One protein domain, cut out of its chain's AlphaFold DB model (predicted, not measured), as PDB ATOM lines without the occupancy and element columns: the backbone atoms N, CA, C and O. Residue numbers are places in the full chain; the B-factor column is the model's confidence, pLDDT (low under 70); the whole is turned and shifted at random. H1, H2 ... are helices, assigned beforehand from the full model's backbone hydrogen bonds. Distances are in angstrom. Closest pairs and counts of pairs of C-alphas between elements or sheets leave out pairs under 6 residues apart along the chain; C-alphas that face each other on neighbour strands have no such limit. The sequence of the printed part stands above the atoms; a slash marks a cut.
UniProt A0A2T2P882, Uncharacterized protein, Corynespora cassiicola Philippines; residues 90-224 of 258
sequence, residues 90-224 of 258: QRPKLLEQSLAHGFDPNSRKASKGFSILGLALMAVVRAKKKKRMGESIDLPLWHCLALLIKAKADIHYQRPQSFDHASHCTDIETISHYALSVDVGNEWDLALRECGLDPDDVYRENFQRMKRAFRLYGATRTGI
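Overview. This is residues 90 to 224 of the 258 residues of an uncharacterized protein of Corynespora cassiicola Philippines (UniProt A0A2T2P882). Short helices H3, H4 and H5 make a small core together with residues 117 to 121 of H2; H1 packs on H3 at one side, and the long helix H6 leaves the corner after H5 as an arm that makes much of the length. The far end of H2 and the turn after it, residues 129 to 134, stick out, and the long link of residues 151 to 174 loops out toward the same end as H6. The printed part has 135 residues with six named helices, H1 to H6 in order, and no named strand: all helix. It is compact, with a radius of gyration of the C-alphas of 16.0 A, yet elongated in outline, spanning 54 by 34 by 31 A.

Arrangement. Start at H1, residues 91 to 100, which touches H3, residues 143 to 150, at a shallow tilt of 19 degrees, the same way; the closest C-alphas, of Pro 92 and Cys 144, are 5.5 A apart. Next look at H2, residues 116 to 132, which touches H3 with residues 117 to 121 alone; this helical hairpin has its closest C-alphas, of Ala 120 and Leu 145, 6.3 A apart, at a shallow tilt of 20 degrees, opposite ways. H2 only just touches H4, residues 175 to 181, with 3 pairs of C-alphas within 8 A, the closest those of Gly 118 and Ile 175 at 6.6 A. H5, residues 185 to 194, touches H3 at a steep tilt of 53 degrees, the closest C-alphas being those of Ala 146 and Ala 191 at 4.5 A. H4 and H5 form another helical hairpin, at a steep tilt of 38 degrees, with the C-alphas of Ala 179 and Gly 185 closest at 5.2 A. H6, residues 199 to 222, touches H5 only at the corner, and only just, with 3 pairs; the closest C-alphas are those of Asp 189 and Pro 199, 5.7 A apart. H1 and H6 are apart. In each of the six helices every O i to N i+4 pair is within hydrogen-bond range.

Along the chain. Find C-alpha 91 at (-36.258, -60.412, -23.840), where H1 begins its 14.0 A. H2 runs 24.6 A from C-alpha 116 to C-alpha 132 at (-29.431, -59.107, -42.989). H3 covers 10.5 A, H4 9.9 A and H5 14.2 A. H6 runs 34.4 A to C-alpha 222 at (-4.885, -28.569, -15.444).

Size, cuts and confidence. The C-alphas farthest apart, of Ser 136 and Ile 224, lie 55.6 A apart. The printed part has no cut. The links H1 to H2 and H3 to H4 are long. Look for pLDDT under 70 at residue 101, residues 109 to 113 and residues 219 to 224; the mean of the printed part is 87.1.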
ATOM      1  N   GLN A  90     -38.378 -63.317 -26.046       79.25
ATOM      2  CA  GLN A  90     -38.586 -63.385 -24.598       79.25
ATOM      3  C   GLN A  90     -37.988 -62.181 -23.863       79.25
ATOM      4  O   GLN A  90     -38.406 -61.867 -22.750       79.25
ATOM      5  N   ARG A  91     -37.029 -61.484 -24.486       84.62
ATOM      6  CA  ARG A  91     -36.258 -60.412 -23.840       84.62
ATOM      7  C   ARG A  91     -37.113 -59.263 -23.315       84.62
ATOM      8  O   ARG A  91     -36.850 -58.866 -22.186       84.62
ATOM      9  N   PRO A  92     -38.117 -58.735 -24.045       87.38
ATOM     10  CA  PRO A  92     -38.918 -57.629 -23.529       87.38
ATOM     11  C   PRO A  92     -39.692 -57.991 -22.267       87.38
ATOM     12  O   PRO A  92     -39.621 -57.267 -21.284       87.38
ATOM     13  N   LYS A  93     -40.348 -59.156 -22.261       83.44
ATOM     14  CA  LYS A  93     -41.118 -59.630 -21.108       83.44
ATOM     15  C   LYS A  93     -40.226 -59.836 -19.884       83.44
ATOM     16  O   LYS A  93     -40.578 -59.416 -18.788       83.44
ATOM     17  N   LEU A  94     -39.064 -60.463 -20.076       79.44
ATOM     18  CA  LEU A  94     -38.093 -60.655 -18.997       79.44
ATOM     19  C   LEU A  94     -37.550 -59.314 -18.495       79.44
ATOM     20  O   LEU A  94     -37.443 -59.109 -17.294       79.44
ATOM     21  N   LEU A  95     -37.271 -58.378 -19.404       84.31
ATOM     22  CA  LEU A  95     -36.822 -57.031 -19.070       84.31
ATOM     23  C   LEU A  95     -37.873 -56.272 -18.251       84.31
ATOM     24  O   LEU A  95     -37.534 -55.701 -17.221       84.31
ATOM     25  N   GLU A  96     -39.139 -56.291 -18.667       85.94
ATOM     26  CA  GLU A  96     -40.254 -55.697 -17.919       85.94
ATOM     27  C   GLU A  96     -40.375 -56.290 -16.519       85.94
ATOM     28  O   GLU A  96     -40.499 -55.545 -15.549       85.94
ATOM     29  N   GLN A  97     -40.295 -57.617 -16.399       78.19
ATOM     30  CA  GLN A  97     -40.332 -58.302 -15.110       78.19
ATOM     31  C   GLN A  97     -39.160 -57.872 -14.226       78.19
ATOM     32  O   GLN A  97     -39.376 -57.441 -13.095       78.19
ATOM     33  N   SER A  98     -37.931 -57.908 -14.743       77.25
ATOM     34  CA  SER A  98     -36.745 -57.447 -14.019       77.25
ATOM     35  C   SER A  98     -36.908 -55.999 -13.543       77.25
ATOM     36  O   SER A  98     -36.711 -55.702 -12.363       77.25
ATOM     37  N   LEU A  99     -37.340 -55.089 -14.417       82.12
ATOM     38  CA  LEU A  99     -37.563 -53.684 -14.067       82.12
ATOM     39  C   LEU A  99     -38.671 -53.519 -13.013       82.12
ATOM     40  O   LEU A  99     -38.479 -52.791 -12.038       82.12
ATOM     41  N   ALA A 100     -39.788 -54.243 -13.136       78.38
ATOM     42  CA  ALA A 100     -40.869 -54.258 -12.144       78.38
ATOM     43  C   ALA A 100     -40.403 -54.784 -10.774       78.38
ATOM     44  O   ALA A 100     -40.906 -54.374  -9.725       78.38
ATOM     45  N   HIS A 101     -39.396 -55.653 -10.774       69.56
ATOM     46  CA  HIS A 101     -38.733 -56.162  -9.581       69.56
ATOM     47  C   HIS A 101     -37.655 -55.222  -9.011       69.56
ATOM     48  O   HIS A 101     -37.050 -55.530  -7.981       69.56
ATOM     49  N   GLY A 102     -37.471 -54.041  -9.608       71.19
ATOM     50  CA  GLY A 102     -36.616 -52.968  -9.103       71.19
ATOM     51  C   GLY A 102     -35.217 -52.929  -9.709       71.19
ATOM     52  O   GLY A 102     -34.370 -52.215  -9.164       71.19
ATOM     53  N   PHE A 103     -34.979 -53.672 -10.799       75.00
ATOM     54  CA  PHE A 103     -33.709 -53.657 -11.525       75.00
ATOM     55  C   PHE A 103     -33.326 -52.244 -11.919       75.00
ATOM     56  O   PHE A 103     -34.080 -51.563 -12.607       75.00
ATOM     57  N   ASP A 104     -32.141 -51.812 -11.478       79.12
ATOM     58  CA  ASP A 104     -31.619 -50.506 -11.843       79.12
ATOM     59  C   ASP A 104     -31.158 -50.536 -13.311       79.12
ATOM     60  O   ASP A 104     -30.168 -51.216 -13.627       79.12
ATOM     61  N   PRO A 105     -31.826 -49.804 -14.222       85.94
ATOM     62  CA  PRO A 105     -31.433 -49.753 -15.627       85.94
ATOM     63  C   PRO A 105     -30.087 -49.043 -15.844       85.94
ATOM     64  O   PRO A 105     -29.501 -49.144 -16.924       85.94
ATOM     65  N   ASN A 106     -29.574 -48.357 -14.818       86.19
ATOM     66  CA  ASN A 106     -28.275 -47.695 -14.805       86.19
ATOM     67  C   ASN A 106     -27.155 -48.567 -14.232       86.19
ATOM     68  O   ASN A 106     -26.030 -48.083 -14.104       86.19
ATOM     69  N   SER A 107     -27.423 -49.846 -13.946       79.38
ATOM     70  CA  SER A 107     -26.397 -50.807 -13.533       79.38
ATOM     71  C   SER A 107     -25.276 -50.895 -14.577       79.38
ATOM     72  O   SER A 107     -25.519 -50.939 -15.790       79.38
ATOM     73  N   ARG A 108     -24.018 -50.935 -14.119       74.62
ATOM     74  CA  ARG A 108     -22.827 -50.886 -14.987       74.62
ATOM     75  C   ARG A 108     -21.850 -51.995 -14.662       74.62
ATOM     76  O   ARG A 108     -21.520 -52.231 -13.506       74.62
ATOM     77  N   LYS A 109     -21.274 -52.605 -15.699       66.00
ATOM     78  CA  LYS A 109     -20.170 -53.547 -15.504       66.00
ATOM     79  C   LYS A 109     -18.907 -52.807 -15.056       66.00
ATOM     80  O   LYS A 109     -18.298 -52.117 -15.875       66.00
ATOM     81  N   ALA A 110     -18.479 -53.034 -13.813       52.81
ATOM     82  CA  ALA A 110     -17.314 -52.392 -13.194       52.81
ATOM     83  C   ALA A 110     -16.051 -52.400 -14.081       52.81
ATOM     84  O   ALA A 110     -15.368 -51.391 -14.195       52.81
ATOM     85  N   SER A 111     -15.777 -53.501 -14.792       54.97
ATOM     86  CA  SER A 111     -14.539 -53.643 -15.576       54.97
ATOM     87  C   SER A 111     -14.551 -53.027 -16.976       54.97
ATOM     88  O   SER A 111     -13.502 -52.967 -17.609       54.97
ATOM     89  N   LYS A 112     -15.710 -52.616 -17.511       60.16
ATOM     90  CA  LYS A 112     -15.799 -52.098 -18.893       60.16
ATOM     91  C   LYS A 112     -16.705 -50.876 -19.067       60.16
ATOM     92  O   LYS A 112     -16.847 -50.389 -20.183       60.16
ATOM     93  N   GLY A 113     -17.369 -50.415 -18.008       65.12
ATOM     94  CA  GLY A 113     -18.225 -49.227 -18.048       65.12
ATOM     95  C   GLY A 113     -19.457 -49.339 -18.955       65.12
ATOM     96  O   GLY A 113     -20.090 -48.320 -19.224       65.12
ATOM     97  N   PHE A 114     -19.814 -50.535 -19.441       70.44
ATOM     98  CA  PHE A 114     -21.036 -50.736 -20.226       70.44
ATOM     99  C   PHE A 114     -22.256 -50.717 -19.303       70.44
ATOM    100  O   PHE A 114     -22.327 -51.512 -18.361       70.44
ATOM    101  N   SER A 115     -23.198 -49.818 -19.590       82.81
ATOM    102  CA  SER A 115     -24.533 -49.802 -18.987       82.81
ATOM    103  C   SER A 115     -25.419 -50.892 -19.594       82.81
ATOM    104  O   SER A 115     -25.133 -51.409 -20.679       82.81
ATOM    105  N   ILE A 116     -26.529 -51.210 -18.927       84.81
ATOM    106  CA  ILE A 116     -27.550 -52.129 -19.460       84.81
ATOM    107  C   ILE A 116     -28.096 -51.637 -20.799       84.81
ATOM    108  O   ILE A 116     -28.237 -52.425 -21.734       84.81
ATOM    109  N   LEU A 117     -28.296 -50.325 -20.938       89.62
ATOM    110  CA  LEU A 117     -28.686 -49.708 -22.205       89.62
ATOM    111  C   LEU A 117     -27.634 -49.932 -23.307       89.62
ATOM    112  O   LEU A 117     -27.981 -50.214 -24.452       89.62
ATOM    113  N   GLY A 118     -26.342 -49.904 -22.964       88.25
ATOM    114  CA  GLY A 118     -25.264 -50.237 -23.898       88.25
ATOM    115  C   GLY A 118     -25.267 -51.712 -24.319       88.25
ATOM    116  O   GLY A 118     -25.004 -52.030 -25.481       88.25
ATOM    117  N   LEU A 119     -25.604 -52.627 -23.402       85.19
ATOM    118  CA  LEU A 119     -25.795 -54.047 -23.730       85.19
ATOM    119  C   LEU A 119     -26.992 -54.251 -24.669       85.19
ATOM    120  O   LEU A 119     -26.880 -55.009 -25.635       85.19
ATOM    121  N   ALA A 120     -28.096 -53.542 -24.424       89.56
ATOM    122  CA  ALA A 120     -29.281 -53.571 -25.272       89.56
ATOM    123  C   ALA A 120     -28.963 -53.101 -26.700       89.56
ATOM    124  O   ALA A 120     -29.314 -53.783 -27.661       89.56
ATOM    125  N   LEU A 121     -28.201 -52.011 -26.856       90.94
ATOM    126  CA  LEU A 121     -27.736 -51.549 -28.170       90.94
ATOM    127  C   LEU A 121     -26.904 -52.610 -28.896       90.94
ATOM    128  O   LEU A 121     -27.157 -52.903 -30.062       90.94
ATOM    129  N   MET A 122     -25.957 -53.260 -28.212       88.12
ATOM    130  CA  MET A 122     -25.194 -54.364 -28.814       88.12
ATOM    131  C   MET A 122     -26.085 -55.543 -29.227       88.12
ATOM    132  O   MET A 122     -25.816 -56.199 -30.237       88.12
ATOM    133  N   ALA A 123     -27.137 -55.834 -28.460       87.44
ATOM    134  CA  ALA A 123     -28.105 -56.859 -28.819       87.44
ATOM    135  C   ALA A 123     -28.872 -56.484 -30.098       87.44
ATOM    136  O   ALA A 123     -29.059 -57.350 -30.956       87.44
ATOM    137  N   VAL A 124     -29.227 -55.205 -30.270       91.38
ATOM    138  CA  VAL A 124     -29.836 -54.686 -31.504       91.38
ATOM    139  C   VAL A 124     -28.886 -54.810 -32.692       91.38
ATOM    140  O   VAL A 124     -29.289 -55.361 -33.713       91.38
ATOM    141  N   VAL A 125     -27.612 -54.418 -32.553       91.38
ATOM    142  CA  VAL A 125     -26.592 -54.594 -33.613       91.38
ATOM    143  C   VAL A 125     -26.548 -56.047 -34.094       91.38
ATOM    144  O   VAL A 125     -26.593 -56.333 -35.294       91.38
ATOM    145  N   ARG A 126     -26.493 -56.999 -33.153       89.75
ATOM    146  CA  ARG A 126     -26.454 -58.436 -33.467       89.75
ATOM    147  C   ARG A 126     -27.728 -58.906 -34.162       89.75
ATOM    148  O   ARG A 126     -27.646 -59.686 -35.108       89.75
ATOM    149  N   ALA A 127     -28.884 -58.432 -33.710       88.69
ATOM    150  CA  ALA A 127     -30.165 -58.761 -34.315       88.69
ATOM    151  C   ALA A 127     -30.279 -58.192 -35.743       88.69
ATOM    152  O   ALA A 127     -30.652 -58.926 -36.654       88.69
ATOM    153  N   LYS A 128     -29.848 -56.948 -35.994       90.12
ATOM    154  CA  LYS A 128     -29.785 -56.385 -37.357       90.12
ATOM    155  C   LYS A 128     -28.900 -57.220 -38.274       90.12
ATOM    156  O   LYS A 128     -29.288 -57.504 -39.406       90.12
ATOM    157  N   LYS A 129     -27.734 -57.656 -37.787       90.31
ATOM    158  CA  LYS A 129     -26.837 -58.530 -38.555       90.31
ATOM    159  C   LYS A 129     -27.522 -59.848 -38.929       90.31
ATOM    160  O   LYS A 129     -27.447 -60.249 -40.082       90.31
ATOM    161  N   LYS A 130     -28.225 -60.485 -37.988       89.00
ATOM    162  CA  LYS A 130     -29.018 -61.704 -38.231       89.00
ATOM    163  C   LYS A 130     -30.119 -61.491 -39.269       89.00
ATOM    164  O   LYS A 130     -30.207 -62.264 -40.217       89.00
ATOM    165  N   LYS A 131     -30.869 -60.391 -39.164       88.31
ATOM    166  CA  LYS A 131     -31.896 -60.015 -40.147       88.31
ATOM    167  C   LYS A 131     -31.321 -59.852 -41.558       88.31
ATOM    168  O   LYS A 131     -31.912 -60.327 -42.519       88.31
ATOM    169  N   ARG A 132     -30.140 -59.231 -41.695       89.88
ATOM    170  CA  ARG A 132     -29.431 -59.107 -42.989       89.88
ATOM    171  C   ARG A 132     -29.000 -60.453 -43.575       89.88
ATOM    172  O   ARG A 132     -28.860 -60.557 -44.784       89.88
ATOM    173  N   MET A 133     -28.798 -61.461 -42.731       91.75
ATOM    174  CA  MET A 133     -28.485 -62.832 -43.146       91.75
ATOM    175  C   MET A 133     -29.742 -63.667 -43.452       91.75
ATOM    176  O   MET A 133     -29.623 -64.863 -43.688       91.75
ATOM    177  N   GLY A 134     -30.936 -63.060 -43.455       89.25
ATOM    178  CA  GLY A 134     -32.190 -63.727 -43.815       89.25
ATOM    179  C   GLY A 134     -32.938 -64.382 -42.650       89.25
ATOM    180  O   GLY A 134     -33.954 -65.029 -42.886       89.25
ATOM    181  N   GLU A 135     -32.492 -64.216 -41.399       87.12
ATOM    182  CA  GLU A 135     -33.277 -64.669 -40.241       87.12
ATOM    183  C   GLU A 135     -34.533 -63.788 -40.067       87.12
ATOM    184  O   GLU A 135     -34.427 -62.557 -40.012       87.12
ATOM    185  N   SER A 136     -35.713 -64.408 -39.926       83.88
ATOM    186  CA  SER A 136     -36.931 -63.678 -39.542       83.88
ATOM    187  C   SER A 136     -36.809 -63.186 -38.105       83.88
ATOM    188  O   SER A 136     -36.468 -63.949 -37.198       83.88
ATOM    189  N   ILE A 137     -37.086 -61.901 -37.894       82.38
ATOM    190  CA  ILE A 137     -37.139 -61.296 -36.565       82.38
ATOM    191  C   ILE A 137     -38.481 -60.596 -36.423       82.38
ATOM    192  O   ILE A 137     -38.687 -59.519 -36.983       82.38
ATOM    193  N   ASP A 138     -39.355 -61.206 -35.629       78.19
ATOM    194  CA  ASP A 138     -40.764 -60.817 -35.519       78.19
ATOM    195  C   ASP A 138     -41.026 -59.804 -34.390       78.19
ATOM    196  O   ASP A 138     -42.169 -59.590 -33.996       78.19
ATOM    197  N   LEU A 139     -39.980 -59.169 -33.843       78.31
ATOM    198  CA  LEU A 139     -40.123 -58.094 -32.856       78.31
ATOM    199  C   LEU A 139     -39.420 -56.801 -33.274       78.31
ATOM    200  O   LEU A 139     -38.337 -56.846 -33.871       78.31
ATOM    201  N   PRO A 140     -39.969 -55.638 -32.871       85.81
ATOM    202  CA  PRO A 140     -39.291 -54.367 -33.042       85.81
ATOM    203  C   PRO A 140     -38.001 -54.348 -32.219       85.81
ATOM    204  O   PRO A 140     -38.020 -54.417 -30.990       85.81
ATOM    205  N   LEU A 141     -36.859 -54.226 -32.899       87.69
ATOM    206  CA  LEU A 141     -35.542 -54.251 -32.255       87.69
ATOM    207  C   LEU A 141     -35.364 -53.130 -31.218       87.69
ATOM    208  O   LEU A 141     -34.640 -53.295 -30.240       87.69
ATOM    209  N   TRP A 142     -36.061 -52.010 -31.406       93.38
ATOM    210  CA  TRP A 142     -36.034 -50.856 -30.514       93.38
ATOM    211  C   TRP A 142     -36.788 -51.072 -29.192       93.38
ATOM    212  O   TRP A 142     -36.593 -50.313 -28.248       93.38
ATOM    213  N   HIS A 143     -37.629 -52.104 -29.076       93.31
ATOM    214  CA  HIS A 143     -38.564 -52.235 -27.956       93.31
ATOM    215  C   HIS A 143     -37.863 -52.399 -26.595       93.31
ATOM    216  O   HIS A 143     -38.221 -51.734 -25.625       93.31
ATOM    217  N   CYS A 144     -36.785 -53.189 -26.529       91.88
ATOM    218  CA  CYS A 144     -35.978 -53.300 -25.308       91.88
ATOM    219  C   CYS A 144     -35.275 -51.982 -24.934       91.88
ATOM    220  O   CYS A 144     -35.077 -51.711 -23.751       91.88
ATOM    221  N   LEU A 145     -34.900 -51.158 -25.922       95.00
ATOM    222  CA  LEU A 145     -34.331 -49.832 -25.662       95.00
ATOM    223  C   LEU A 145     -35.392 -48.928 -25.030       95.00
ATOM    224  O   LEU A 145     -35.131 -48.323 -23.995       95.00
ATOM    225  N   ALA A 146     -36.600 -48.902 -25.600       96.62
ATOM    226  CA  ALA A 146     -37.708 -48.100 -25.088       96.62
ATOM    227  C   ALA A 146     -38.076 -48.479 -23.644       96.62
ATOM    228  O   ALA A 146     -38.268 -47.599 -22.811       96.62
ATOM    229  N   LEU A 147     -38.102 -49.774 -23.313       95.00
ATOM    230  CA  LEU A 147     -38.354 -50.239 -21.943       95.00
ATOM    231  C   LEU A 147     -37.327 -49.695 -20.939       95.00
ATOM    232  O   LEU A 147     -37.701 -49.196 -19.877       95.00
ATOM    233  N   LEU A 148     -36.038 -49.726 -21.286       94.31
ATOM    234  CA  LEU A 148     -34.976 -49.178 -20.438       94.31
ATOM    235  C   LEU A 148     -35.070 -47.652 -20.310       94.31
ATOM    236  O   LEU A 148     -34.911 -47.120 -19.213       94.31
ATOM    237  N   ILE A 149     -35.360 -46.943 -21.403       96.56
ATOM    238  CA  ILE A 149     -35.518 -45.480 -21.398       96.56
ATOM    239  C   ILE A 149     -36.729 -45.073 -20.543       96.56
ATOM    240  O   ILE A 149     -36.602 -44.195 -19.686       96.56
ATOM    241  N   LYS A 150     -37.878 -45.756 -20.684       96.44
ATOM    242  CA  LYS A 150     -39.065 -45.561 -19.825       96.44
ATOM    243  C   LYS A 150     -38.730 -45.792 -18.351       96.44
ATOM    244  O   LYS A 150     -39.185 -45.031 -17.498       96.44
ATOM    245  N   ALA A 151     -37.864 -46.762 -18.059       92.88
ATOM    246  CA  ALA A 151     -37.357 -47.029 -16.716       92.88
ATOM    247  C   ALA A 151     -36.304 -46.022 -16.208       92.88
ATOM    248  O   ALA A 151     -35.780 -46.206 -15.114       92.88
ATOM    249  N   LYS A 152     -36.026 -44.936 -16.942       95.25
ATOM    250  CA  LYS A 152     -35.035 -43.898 -16.592       95.25
ATOM    251  C   LYS A 152     -33.580 -44.373 -16.685       95.25
ATOM    252  O   LYS A 152     -32.731 -43.958 -15.893       95.25
ATOM    253  N   ALA A 153     -33.276 -45.213 -17.674       93.44
ATOM    254  CA  ALA A 153     -31.895 -45.408 -18.101       93.44
ATOM    255  C   ALA A 153     -31.265 -44.070 -18.534       93.44
ATOM    256  O   ALA A 153     -31.897 -43.258 -19.210       93.44
ATOM    257  N   ASP A 154     -30.002 -43.865 -18.179       93.31
ATOM    258  CA  ASP A 154     -29.212 -42.683 -18.498       93.31
ATOM    259  C   ASP A 154     -28.833 -42.680 -19.986       93.31
ATOM    260  O   ASP A 154     -27.830 -43.262 -20.414       93.31
ATOM    261  N   ILE A 155     -29.668 -42.009 -20.781       95.50
ATOM    262  CA  ILE A 155     -29.477 -41.815 -22.223       95.50
ATOM    263  C   ILE A 155     -28.369 -40.809 -22.560       95.50
ATOM    264  O   ILE A 155     -27.999 -40.688 -23.724       95.50
ATOM    265  N   HIS A 156     -27.827 -40.101 -21.566       93.88
ATOM    266  CA  HIS A 156     -26.735 -39.139 -21.733       93.88
ATOM    267  C   HIS A 156     -25.426 -39.644 -21.134       93.88
ATOM    268  O   HIS A 156     -24.485 -38.867 -20.953       93.88
ATOM    269  N   TYR A 157     -25.351 -40.938 -20.823       90.38
ATOM    270  CA  TYR A 157     -24.158 -41.509 -20.236       90.38
ATOM    271  C   TYR A 157     -22.935 -41.280 -21.129       90.38
ATOM    272  O   TYR A 157     -22.913 -41.676 -22.299       90.38
ATOM    273  N   GLN A 158     -21.904 -40.693 -20.525       90.56
ATOM    274  CA  GLN A 158     -20.584 -40.475 -21.102       90.56
ATOM    275  C   GLN A 158     -19.613 -41.499 -20.530       90.56
ATOM    276  O   GLN A 158     -19.495 -41.626 -19.311       90.56
ATOM    277  N   ARG A 159     -18.896 -42.225 -21.390       86.75
ATOM    278  CA  ARG A 159     -17.925 -43.229 -20.947       86.75
ATOM    279  C   ARG A 159     -16.715 -42.535 -20.299       86.75
ATOM    280  O   ARG A 159     -15.972 -41.873 -21.026       86.75
ATOM    281  N   PRO A 160     -16.433 -42.736 -18.995       84.56
ATOM    282  CA  PRO A 160     -15.325 -42.060 -18.312       84.56
ATOM    283  C   PRO A 160     -13.958 -42.306 -18.962       84.56
ATOM    284  O   PRO A 160     -13.145 -41.399 -19.057       84.56
ATOM    285  N   GLN A 161     -13.726 -43.505 -19.504       84.19
ATOM    286  CA  GLN A 161     -12.463 -43.846 -20.166       84.19
ATOM    287  C   GLN A 161     -12.205 -43.042 -21.451       84.19
ATOM    288  O   GLN A 161     -11.065 -42.951 -21.895       84.19
ATOM    289  N   SER A 162     -13.242 -42.469 -22.075       88.00
ATOM    290  CA  SER A 162     -13.059 -41.658 -23.288       88.00
ATOM    291  C   SER A 162     -12.427 -40.294 -22.995       88.00
ATOM    292  O   SER A 162     -11.811 -39.701 -23.877       88.00
ATOM    293  N   PHE A 163     -12.502 -39.818 -21.750       86.88
ATOM    294  CA  PHE A 163     -11.972 -38.511 -21.365       86.88
ATOM    295  C   PHE A 163     -10.442 -38.450 -21.386       86.88
ATOM    296  O   PHE A 163      -9.880 -37.415 -21.738       86.88
ATOM    297  N   ASP A 164      -9.764 -39.553 -21.065       85.25
ATOM    298  CA  ASP A 164      -8.297 -39.605 -21.007       85.25
ATOM    299  C   ASP A 164      -7.632 -39.439 -22.378       85.25
ATOM    300  O   ASP A 164      -6.476 -39.022 -22.475       85.25
ATOM    301  N   HIS A 165      -8.373 -39.741 -23.444       84.69
ATOM    302  CA  HIS A 165      -7.883 -39.728 -24.820       84.69
ATOM    303  C   HIS A 165      -8.564 -38.670 -25.696       84.69
ATOM    304  O   HIS A 165      -8.174 -38.497 -26.851       84.69
ATOM    305  N   ALA A 166      -9.549 -37.944 -25.161       89.19
ATOM    306  CA  ALA A 166     -10.282 -36.934 -25.907       89.19
ATOM    307  C   ALA A 166      -9.392 -35.721 -26.233       89.19
ATOM    308  O   ALA A 166      -8.879 -35.042 -25.340       89.19
ATOM    309  N   SER A 167      -9.244 -35.419 -27.523       88.50
ATOM    310  CA  SER A 167      -8.620 -34.182 -28.021       88.50
ATOM    311  C   SER A 167      -9.664 -33.094 -28.286       88.50
ATOM    312  O   SER A 167      -9.369 -31.901 -28.188       88.50
ATOM    313  N   HIS A 168     -10.901 -33.500 -28.563       89.94
ATOM    314  CA  HIS A 168     -12.069 -32.657 -28.768       89.94
ATOM    315  C   HIS A 168     -13.278 -33.195 -27.995       89.94
ATOM    316  O   HIS A 168     -13.372 -34.380 -27.692       89.94
ATOM    317  N   CYS A 169     -14.264 -32.334 -27.710       89.25
ATOM    318  CA  CYS A 169     -15.483 -32.754 -27.003       89.25
ATOM    319  C   CYS A 169     -16.294 -33.830 -27.750       89.25
ATOM    320  O   CYS A 169     -17.051 -34.561 -27.125       89.25
ATOM    321  N   THR A 170     -16.122 -33.936 -29.070       90.06
ATOM    322  CA  THR A 170     -16.727 -34.967 -29.923       90.06
ATOM    323  C   THR A 170     -16.080 -36.340 -29.767       90.06
ATOM    324  O   THR A 170     -16.675 -37.320 -30.194       90.06
ATOM    325  N   ASP A 171     -14.896 -36.415 -29.153       89.75
ATOM    326  CA  ASP A 171     -14.193 -37.674 -28.885       89.75
ATOM    327  C   ASP A 171     -14.727 -38.362 -27.615       89.75
ATOM    328  O   ASP A 171     -14.384 -39.508 -27.328       89.75
ATOM    329  N   ILE A 172     -15.572 -37.670 -26.837       91.44
ATOM    330  CA  ILE A 172     -16.238 -38.246 -25.670       91.44
ATOM    331  C   ILE A 172     -17.320 -39.208 -26.155       91.44
ATOM    332  O   ILE A 172     -18.303 -38.820 -26.787       91.44
ATOM    333  N   GLU A 173     -17.169 -40.481 -25.806       90.06
ATOM    334  CA  GLU A 173     -18.119 -41.509 -26.203       90.06
ATOM    335  C   GLU A 173     -19.396 -41.410 -25.365       90.06
ATOM    336  O   GLU A 173     -19.380 -41.574 -24.140       90.06
ATOM    337  N   THR A 174     -20.523 -41.208 -26.044       91.81
ATOM    338  CA  THR A 174     -21.865 -41.262 -25.454       91.81
ATOM    339  C   THR A 174     -22.664 -42.416 -26.028       91.81
ATOM    340  O   THR A 174     -22.358 -42.937 -27.103       91.81
ATOM    341  N   ILE A 175     -23.726 -42.811 -25.330       91.50
ATOM    342  CA  ILE A 175     -24.582 -43.903 -25.797       91.50
ATOM    343  C   ILE A 175     -25.296 -43.577 -27.117       91.50
ATOM    344  O   ILE A 175     -25.363 -44.434 -27.996       91.50
ATOM    345  N   SER A 176     -25.731 -42.326 -27.304       92.88
ATOM    346  CA  SER A 176     -26.313 -41.849 -28.563       92.88
ATOM    347  C   SER A 176     -25.289 -41.851 -29.699       92.88
ATOM    348  O   SER A 176     -25.589 -42.311 -30.796       92.88
ATOM    349  N   HIS A 177     -24.053 -41.408 -29.436       90.31
ATOM    350  CA  HIS A 177     -22.978 -41.474 -30.430       90.31
ATOM    351  C   HIS A 177     -22.661 -42.923 -30.826       90.31
ATOM    352  O   HIS A 177     -22.509 -43.223 -32.008       90.31
ATOM    353  N   TYR A 178     -22.628 -43.835 -29.849       89.88
ATOM    354  CA  TYR A 178     -22.430 -45.257 -30.106       89.88
ATOM    355  C   TYR A 178     -23.551 -45.850 -30.967       89.88
ATOM    356  O   TYR A 178     -23.260 -46.590 -31.898       89.88
ATOM    357  N   ALA A 179     -24.819 -45.511 -30.705       93.19
ATOM    358  CA  ALA A 179     -25.943 -45.980 -31.518       93.19
ATOM    359  C   ALA A 179     -25.811 -45.557 -32.992       93.19
ATOM    360  O   ALA A 179     -26.073 -46.363 -33.887       93.19
ATOM    361  N   LEU A 180     -25.352 -44.329 -33.247       92.00
ATOM    362  CA  LEU A 180     -25.092 -43.835 -34.600       92.00
ATOM    363  C   LEU A 180     -23.906 -44.557 -35.259       92.00
ATOM    364  O   LEU A 180     -24.025 -45.009 -36.395       92.00
ATOM    365  N   SER A 181     -22.785 -44.720 -34.550       90.88
ATOM    366  CA  SER A 181     -21.561 -45.302 -35.125       90.88
ATOM    367  C   SER A 181     -21.682 -46.789 -35.475       90.88
ATOM    368  O   SER A 181     -20.972 -47.275 -36.353       90.88
ATOM    369  N   VAL A 182     -22.603 -47.508 -34.830       90.25
ATOM    370  CA  VAL A 182     -22.879 -48.934 -35.083       90.25
ATOM    371  C   VAL A 182     -24.116 -49.181 -35.947       90.25
ATOM    372  O   VAL A 182     -24.606 -50.311 -35.991       90.25
ATOM    373  N   ASP A 183     -24.613 -48.149 -36.640       92.00
ATOM    374  CA  ASP A 183     -25.768 -48.232 -37.544       92.00
ATOM    375  C   ASP A 183     -27.034 -48.762 -36.840       92.00
ATOM    376  O   ASP A 183     -27.741 -49.650 -37.318       92.00
ATOM    377  N   VAL A 184     -27.308 -48.236 -35.646       94.44
ATOM    378  CA  VAL A 184     -28.519 -48.488 -34.839       94.44
ATOM    379  C   VAL A 184     -29.278 -47.176 -34.565       94.44
ATOM    380  O   VAL A 184     -30.207 -47.137 -33.765       94.44
ATOM    381  N   GLY A 185     -28.923 -46.093 -35.268       95.38
ATOM    382  CA  GLY A 185     -29.551 -44.774 -35.121       95.38
ATOM    383  C   GLY A 185     -31.072 -44.806 -35.288       95.38
ATOM    384  O   GLY A 185     -31.791 -44.297 -34.439       95.38
ATOM    385  N   ASN A 186     -31.578 -45.508 -36.306       96.06
ATOM    386  CA  ASN A 186     -33.023 -45.596 -36.549       96.06
ATOM    387  C   ASN A 186     -33.774 -46.278 -35.396       96.06
ATOM    388  O   ASN A 186     -34.828 -45.811 -34.974       96.06
ATOM    389  N   GLU A 187     -33.256 -47.395 -34.879       96.94
ATOM    390  CA  GLU A 187     -33.858 -48.079 -33.733       96.94
ATOM    391  C   GLU A 187     -33.763 -47.240 -32.452       96.94
ATOM    392  O   GLU A 187     -34.682 -47.262 -31.636       96.94
ATOM    393  N   TRP A 188     -32.677 -46.488 -32.281       97.19
ATOM    394  CA  TRP A 188     -32.519 -45.557 -31.170       97.19
ATOM    395  C   TRP A 188     -33.543 -44.415 -31.231       97.19
ATOM    396  O   TRP A 188     -34.252 -44.188 -30.253       97.19
ATOM    397  N   ASP A 189     -33.712 -43.770 -32.387       98.00
ATOM    398  CA  ASP A 189     -34.690 -42.694 -32.586       98.00
ATOM    399  C   ASP A 189     -36.129 -43.175 -32.365       98.00
ATOM    400  O   ASP A 189     -36.932 -42.485 -31.738       98.00
ATOM    401  N   LEU A 190     -36.464 -44.377 -32.852       97.88
ATOM    402  CA  LEU A 190     -37.773 -44.988 -32.610       97.88
ATOM    403  C   LEU A 190     -38.009 -45.240 -31.119       97.88
ATOM    404  O   LEU A 190     -39.094 -44.952 -30.619       97.88
ATOM    405  N   ALA A 191     -36.994 -45.723 -30.398       97.75
ATOM    406  CA  ALA A 191     -37.089 -45.924 -28.958       97.75
ATOM    407  C   ALA A 191     -37.287 -44.604 -28.196       97.75
ATOM    408  O   ALA A 191     -38.084 -44.564 -27.262       97.75
ATOM    409  N   LEU A 192     -36.598 -43.529 -28.595       98.06
ATOM    410  CA  LEU A 192     -36.773 -42.199 -28.007       98.06
ATOM    411  C   LEU A 192     -38.192 -41.665 -28.230       98.06
ATOM    412  O   LEU A 192     -38.858 -41.289 -27.264       98.06
ATOM    413  N   ARG A 193     -38.690 -41.716 -29.472       98.44
ATOM    414  CA  ARG A 193     -40.044 -41.252 -29.821       98.44
ATOM    415  C   ARG A 193     -41.129 -42.024 -29.074       98.44
ATOM    416  O   ARG A 193     -42.057 -41.418 -28.548       98.44
ATOM    417  N   GLU A 194     -40.977 -43.341 -28.946       97.62
ATOM    418  CA  GLU A 194     -41.864 -44.196 -28.141       97.62
ATOM    419  C   GLU A 194     -41.892 -43.795 -26.652       97.62
ATOM    420  O   GLU A 194     -42.862 -44.050 -25.935       97.62
ATOM    421  N   CYS A 195     -40.826 -43.165 -26.160       97.81
ATOM    422  CA  CYS A 195     -40.739 -42.646 -24.798       97.81
ATOM    423  C   CYS A 195     -41.193 -41.183 -24.678       97.81
ATOM    424  O   CYS A 195     -41.042 -40.600 -23.604       97.81
ATOM    425  N   GLY A 196     -41.730 -40.590 -25.750       97.94
ATOM    426  CA  GLY A 196     -42.136 -39.185 -25.792       97.94
ATOM    427  C   GLY A 196     -40.961 -38.203 -25.827       97.94
ATOM    428  O   GLY A 196     -41.130 -37.052 -25.435       97.94
ATOM    429  N   LEU A 197     -39.776 -38.652 -26.248       98.00
ATOM    430  CA  LEU A 197     -38.584 -37.819 -26.390       98.00
ATOM    431  C   LEU A 197     -38.366 -37.465 -27.862       98.00
ATOM    432  O   LEU A 197     -38.486 -38.328 -28.735       98.00
ATOM    433  N   ASP A 198     -37.999 -36.213 -28.126       98.00
ATOM    434  CA  ASP A 198     -37.574 -35.781 -29.454       98.00
ATOM    435  C   ASP A 198     -36.086 -36.118 -29.683       98.00
ATOM    436  O   ASP A 198     -35.237 -35.675 -28.901       98.00
ATOM    437  N   PRO A 199     -35.732 -36.911 -30.717       97.88
ATOM    438  CA  PRO A 199     -34.339 -37.255 -30.988       97.88
ATOM    439  C   PRO A 199     -33.432 -36.039 -31.198       97.88
ATOM    440  O   PRO A 199     -32.314 -36.035 -30.680       97.88
ATOM    441  N   ASP A 200     -33.900 -35.003 -31.898       97.56
ATOM    442  CA  ASP A 200     -33.078 -33.827 -32.207       97.56
ATOM    443  C   ASP A 200     -32.715 -33.051 -30.935       97.56
ATOM    444  O   ASP A 200     -31.553 -32.662 -30.744       97.56
ATOM    445  N   ASP A 201     -33.672 -32.886 -30.022       98.00
ATOM    446  CA  ASP A 201     -33.427 -32.311 -28.702       98.00
ATOM    447  C   ASP A 201     -32.469 -33.170 -27.862       98.00
ATOM    448  O   ASP A 201     -31.516 -32.637 -27.283       98.00
ATOM    449  N   VAL A 202     -32.640 -34.498 -27.856       96.94
ATOM    450  CA  VAL A 202     -31.741 -35.419 -27.137       96.94
ATOM    451  C   VAL A 202     -30.307 -35.312 -27.659       96.94
ATOM    452  O   VAL A 202     -29.366 -35.228 -26.863       96.94
ATOM    453  N   TYR A 203     -30.107 -35.276 -28.980       96.12
ATOM    454  CA  TYR A 203     -28.778 -35.120 -29.575       96.12
ATOM    455  C   TYR A 203     -28.156 -33.759 -29.243       96.12
ATOM    456  O   TYR A 203     -26.965 -33.685 -28.915       96.12
ATOM    457  N   ARG A 204     -28.953 -32.687 -29.272       96.38
ATOM    458  CA  ARG A 204     -28.512 -31.332 -28.917       96.38
ATOM    459  C   ARG A 204     -28.083 -31.243 -27.457       96.38
ATOM    460  O   ARG A 204     -26.996 -30.731 -27.174       96.38
ATOM    461  N   GLU A 205     -28.894 -31.763 -26.540       96.25
ATOM    462  CA  GLU A 205     -28.571 -31.811 -25.115       96.25
ATOM    463  C   GLU A 205     -27.313 -32.650 -24.872       96.25
ATOM    464  O   GLU A 205     -26.397 -32.223 -24.166       96.25
ATOM    465  N   ASN A 206     -27.218 -33.819 -25.507       94.62
ATOM    466  CA  ASN A 206     -26.056 -34.687 -25.388       94.62
ATOM    467  C   ASN A 206     -24.766 -33.969 -25.830       94.62
ATOM    468  O   ASN A 206     -23.747 -34.023 -25.138       94.62
ATOM    469  N   PHE A 207     -24.817 -33.209 -26.927       94.19
ATOM    470  CA  PHE A 207     -23.693 -32.391 -27.384       94.19
ATOM    471  C   PHE A 207     -23.315 -31.276 -26.399       94.19
ATOM    472  O   PHE A 207     -22.131 -31.060 -26.127       94.19
ATOM    473  N   GLN A 208     -24.299 -30.591 -25.811       94.62
ATOM    474  CA  GLN A 208     -24.050 -29.590 -24.769       94.62
ATOM    475  C   GLN A 208     -23.404 -30.213 -23.524       94.62
ATOM    476  O   GLN A 208     -22.436 -29.665 -22.987       94.62
ATOM    477  N   ARG A 209     -23.881 -31.387 -23.096       93.88
ATOM    478  CA  ARG A 209     -23.308 -32.148 -21.979       93.88
ATOM    479  C   ARG A 209     -21.874 -32.582 -22.267       93.88
ATOM    480  O   ARG A 209     -21.038 -32.472 -21.374       93.88
ATOM    481  N   MET A 210     -21.556 -33.021 -23.487       93.19
ATOM    482  CA  MET A 210     -20.180 -33.364 -23.881       93.19
ATOM    483  C   MET A 210     -19.257 -32.145 -23.832       93.19
ATOM    484  O   MET A 210     -18.183 -32.213 -23.241       93.19
ATOM    485  N   LYS A 211     -19.690 -30.998 -24.373       92.00
ATOM    486  CA  LYS A 211     -18.935 -29.735 -24.282       92.00
ATOM    487  C   LYS A 211     -18.647 -29.342 -22.838       92.00
ATOM    488  O   LYS A 211     -17.516 -28.981 -22.514       92.00
ATOM    489  N   ARG A 212     -19.666 -29.416 -21.977       90.56
ATOM    490  CA  ARG A 212     -19.520 -29.110 -20.553       90.56
ATOM    491  C   ARG A 212     -18.536 -30.075 -19.906       90.56
ATOM    492  O   ARG A 212     -17.558 -29.614 -19.336       90.56
ATOM    493  N   ALA A 213     -18.741 -31.380 -20.049       89.50
ATOM    494  CA  ALA A 213     -17.898 -32.394 -19.425       89.50
ATOM    495  C   ALA A 213     -16.432 -32.309 -19.884       89.50
ATOM    496  O   ALA A 213     -15.537 -32.357 -19.047       89.50
ATOM    497  N   PHE A 214     -16.181 -32.092 -21.180       88.19
ATOM    498  CA  PHE A 214     -14.831 -31.881 -21.715       88.19
ATOM    499  C   PHE A 214     -14.130 -30.688 -21.054       88.19
ATOM    500  O   PHE A 214     -12.966 -30.777 -20.667       88.19
ATOM    501  N   ARG A 215     -14.854 -29.573 -20.884       86.56
ATOM    502  CA  ARG A 215     -14.334 -28.370 -20.223       86.56
ATOM    503  C   ARG A 215     -14.000 -28.631 -18.752       86.56
ATOM    504  O   ARG A 215     -12.906 -28.265 -18.335       86.56
ATOM    505  N   LEU A 216     -14.912 -29.258 -18.002       84.81
ATOM    506  CA  LEU A 216     -14.707 -29.563 -16.576       84.81
ATOM    507  C   LEU A 216     -13.524 -30.530 -16.399       84.81
ATOM    508  O   LEU A 216     -12.613 -30.264 -15.624       84.81
ATOM    509  N   TYR A 217     -13.453 -31.599 -17.199       81.50
ATOM    510  CA  TYR A 217     -12.341 -32.554 -17.139       81.50
ATOM    511  C   TYR A 217     -10.990 -31.904 -17.476       81.50
ATOM    512  O   TYR A 217      -9.977 -32.165 -16.824       81.50
ATOM    513  N   GLY A 218     -10.972 -31.006 -18.468       75.12
ATOM    514  CA  GLY A 218      -9.796 -30.205 -18.803       75.12
ATOM    515  C   GLY A 218      -9.351 -29.285 -17.660       75.12
ATOM    516  O   GLY A 218      -8.149 -29.194 -17.394       75.12
ATOM    517  N   ALA A 219     -10.295 -28.643 -16.963       68.00
ATOM    518  CA  ALA A 219     -10.017 -27.807 -15.792       68.00
ATOM    519  C   ALA A 219      -9.419 -28.637 -14.644       68.00
ATOM    520  O   ALA A 219      -8.330 -28.311 -14.168       68.00
ATOM    521  N   THR A 220     -10.031 -29.781 -14.311       66.44
ATOM    522  CA  THR A 220      -9.526 -30.728 -13.301       66.44
ATOM    523  C   THR A 220      -8.110 -31.208 -13.620       66.44
ATOM    524  O   THR A 220      -7.237 -31.184 -12.756       66.44
ATOM    525  N   ARG A 221      -7.831 -31.585 -14.876       63.94
ATOM    526  CA  ARG A 221      -6.498 -32.058 -15.291       63.94
ATOM    527  C   ARG A 221      -5.428 -30.966 -15.231       63.94
ATOM    528  O   ARG A 221      -4.247 -31.265 -15.075       63.94
ATOM    529  N   THR A 222      -5.817 -29.707 -15.412       63.72
ATOM    530  CA  THR A 222      -4.885 -28.569 -15.444       63.72
ATOM    531  C   THR A 222      -4.782 -27.826 -14.112       63.72
ATOM    532  O   THR A 222      -3.951 -26.922 -14.009       63.72
ATOM    533  N   GLY A 223      -5.566 -28.227 -13.101       57.81
ATOM    534  CA  GLY A 223      -5.597 -27.603 -11.777       57.81
ATOM    535  C   GLY A 223      -6.182 -26.188 -11.785       57.81
ATOM    536  O   GLY A 223      -5.781 -25.365 -10.968       57.81
ATOM    537  N   ILE A 224      -7.061 -25.875 -12.743       57.34
ATOM    538  CA  ILE A 224      -7.726 -24.568 -12.824       57.34
ATOM    539  C   ILE A 224      -9.004 -24.626 -11.985       57.34
ATOM    540  O   ILE A 224      -9.896 -25.417 -12.282       57.34
TER     541      ILE A 224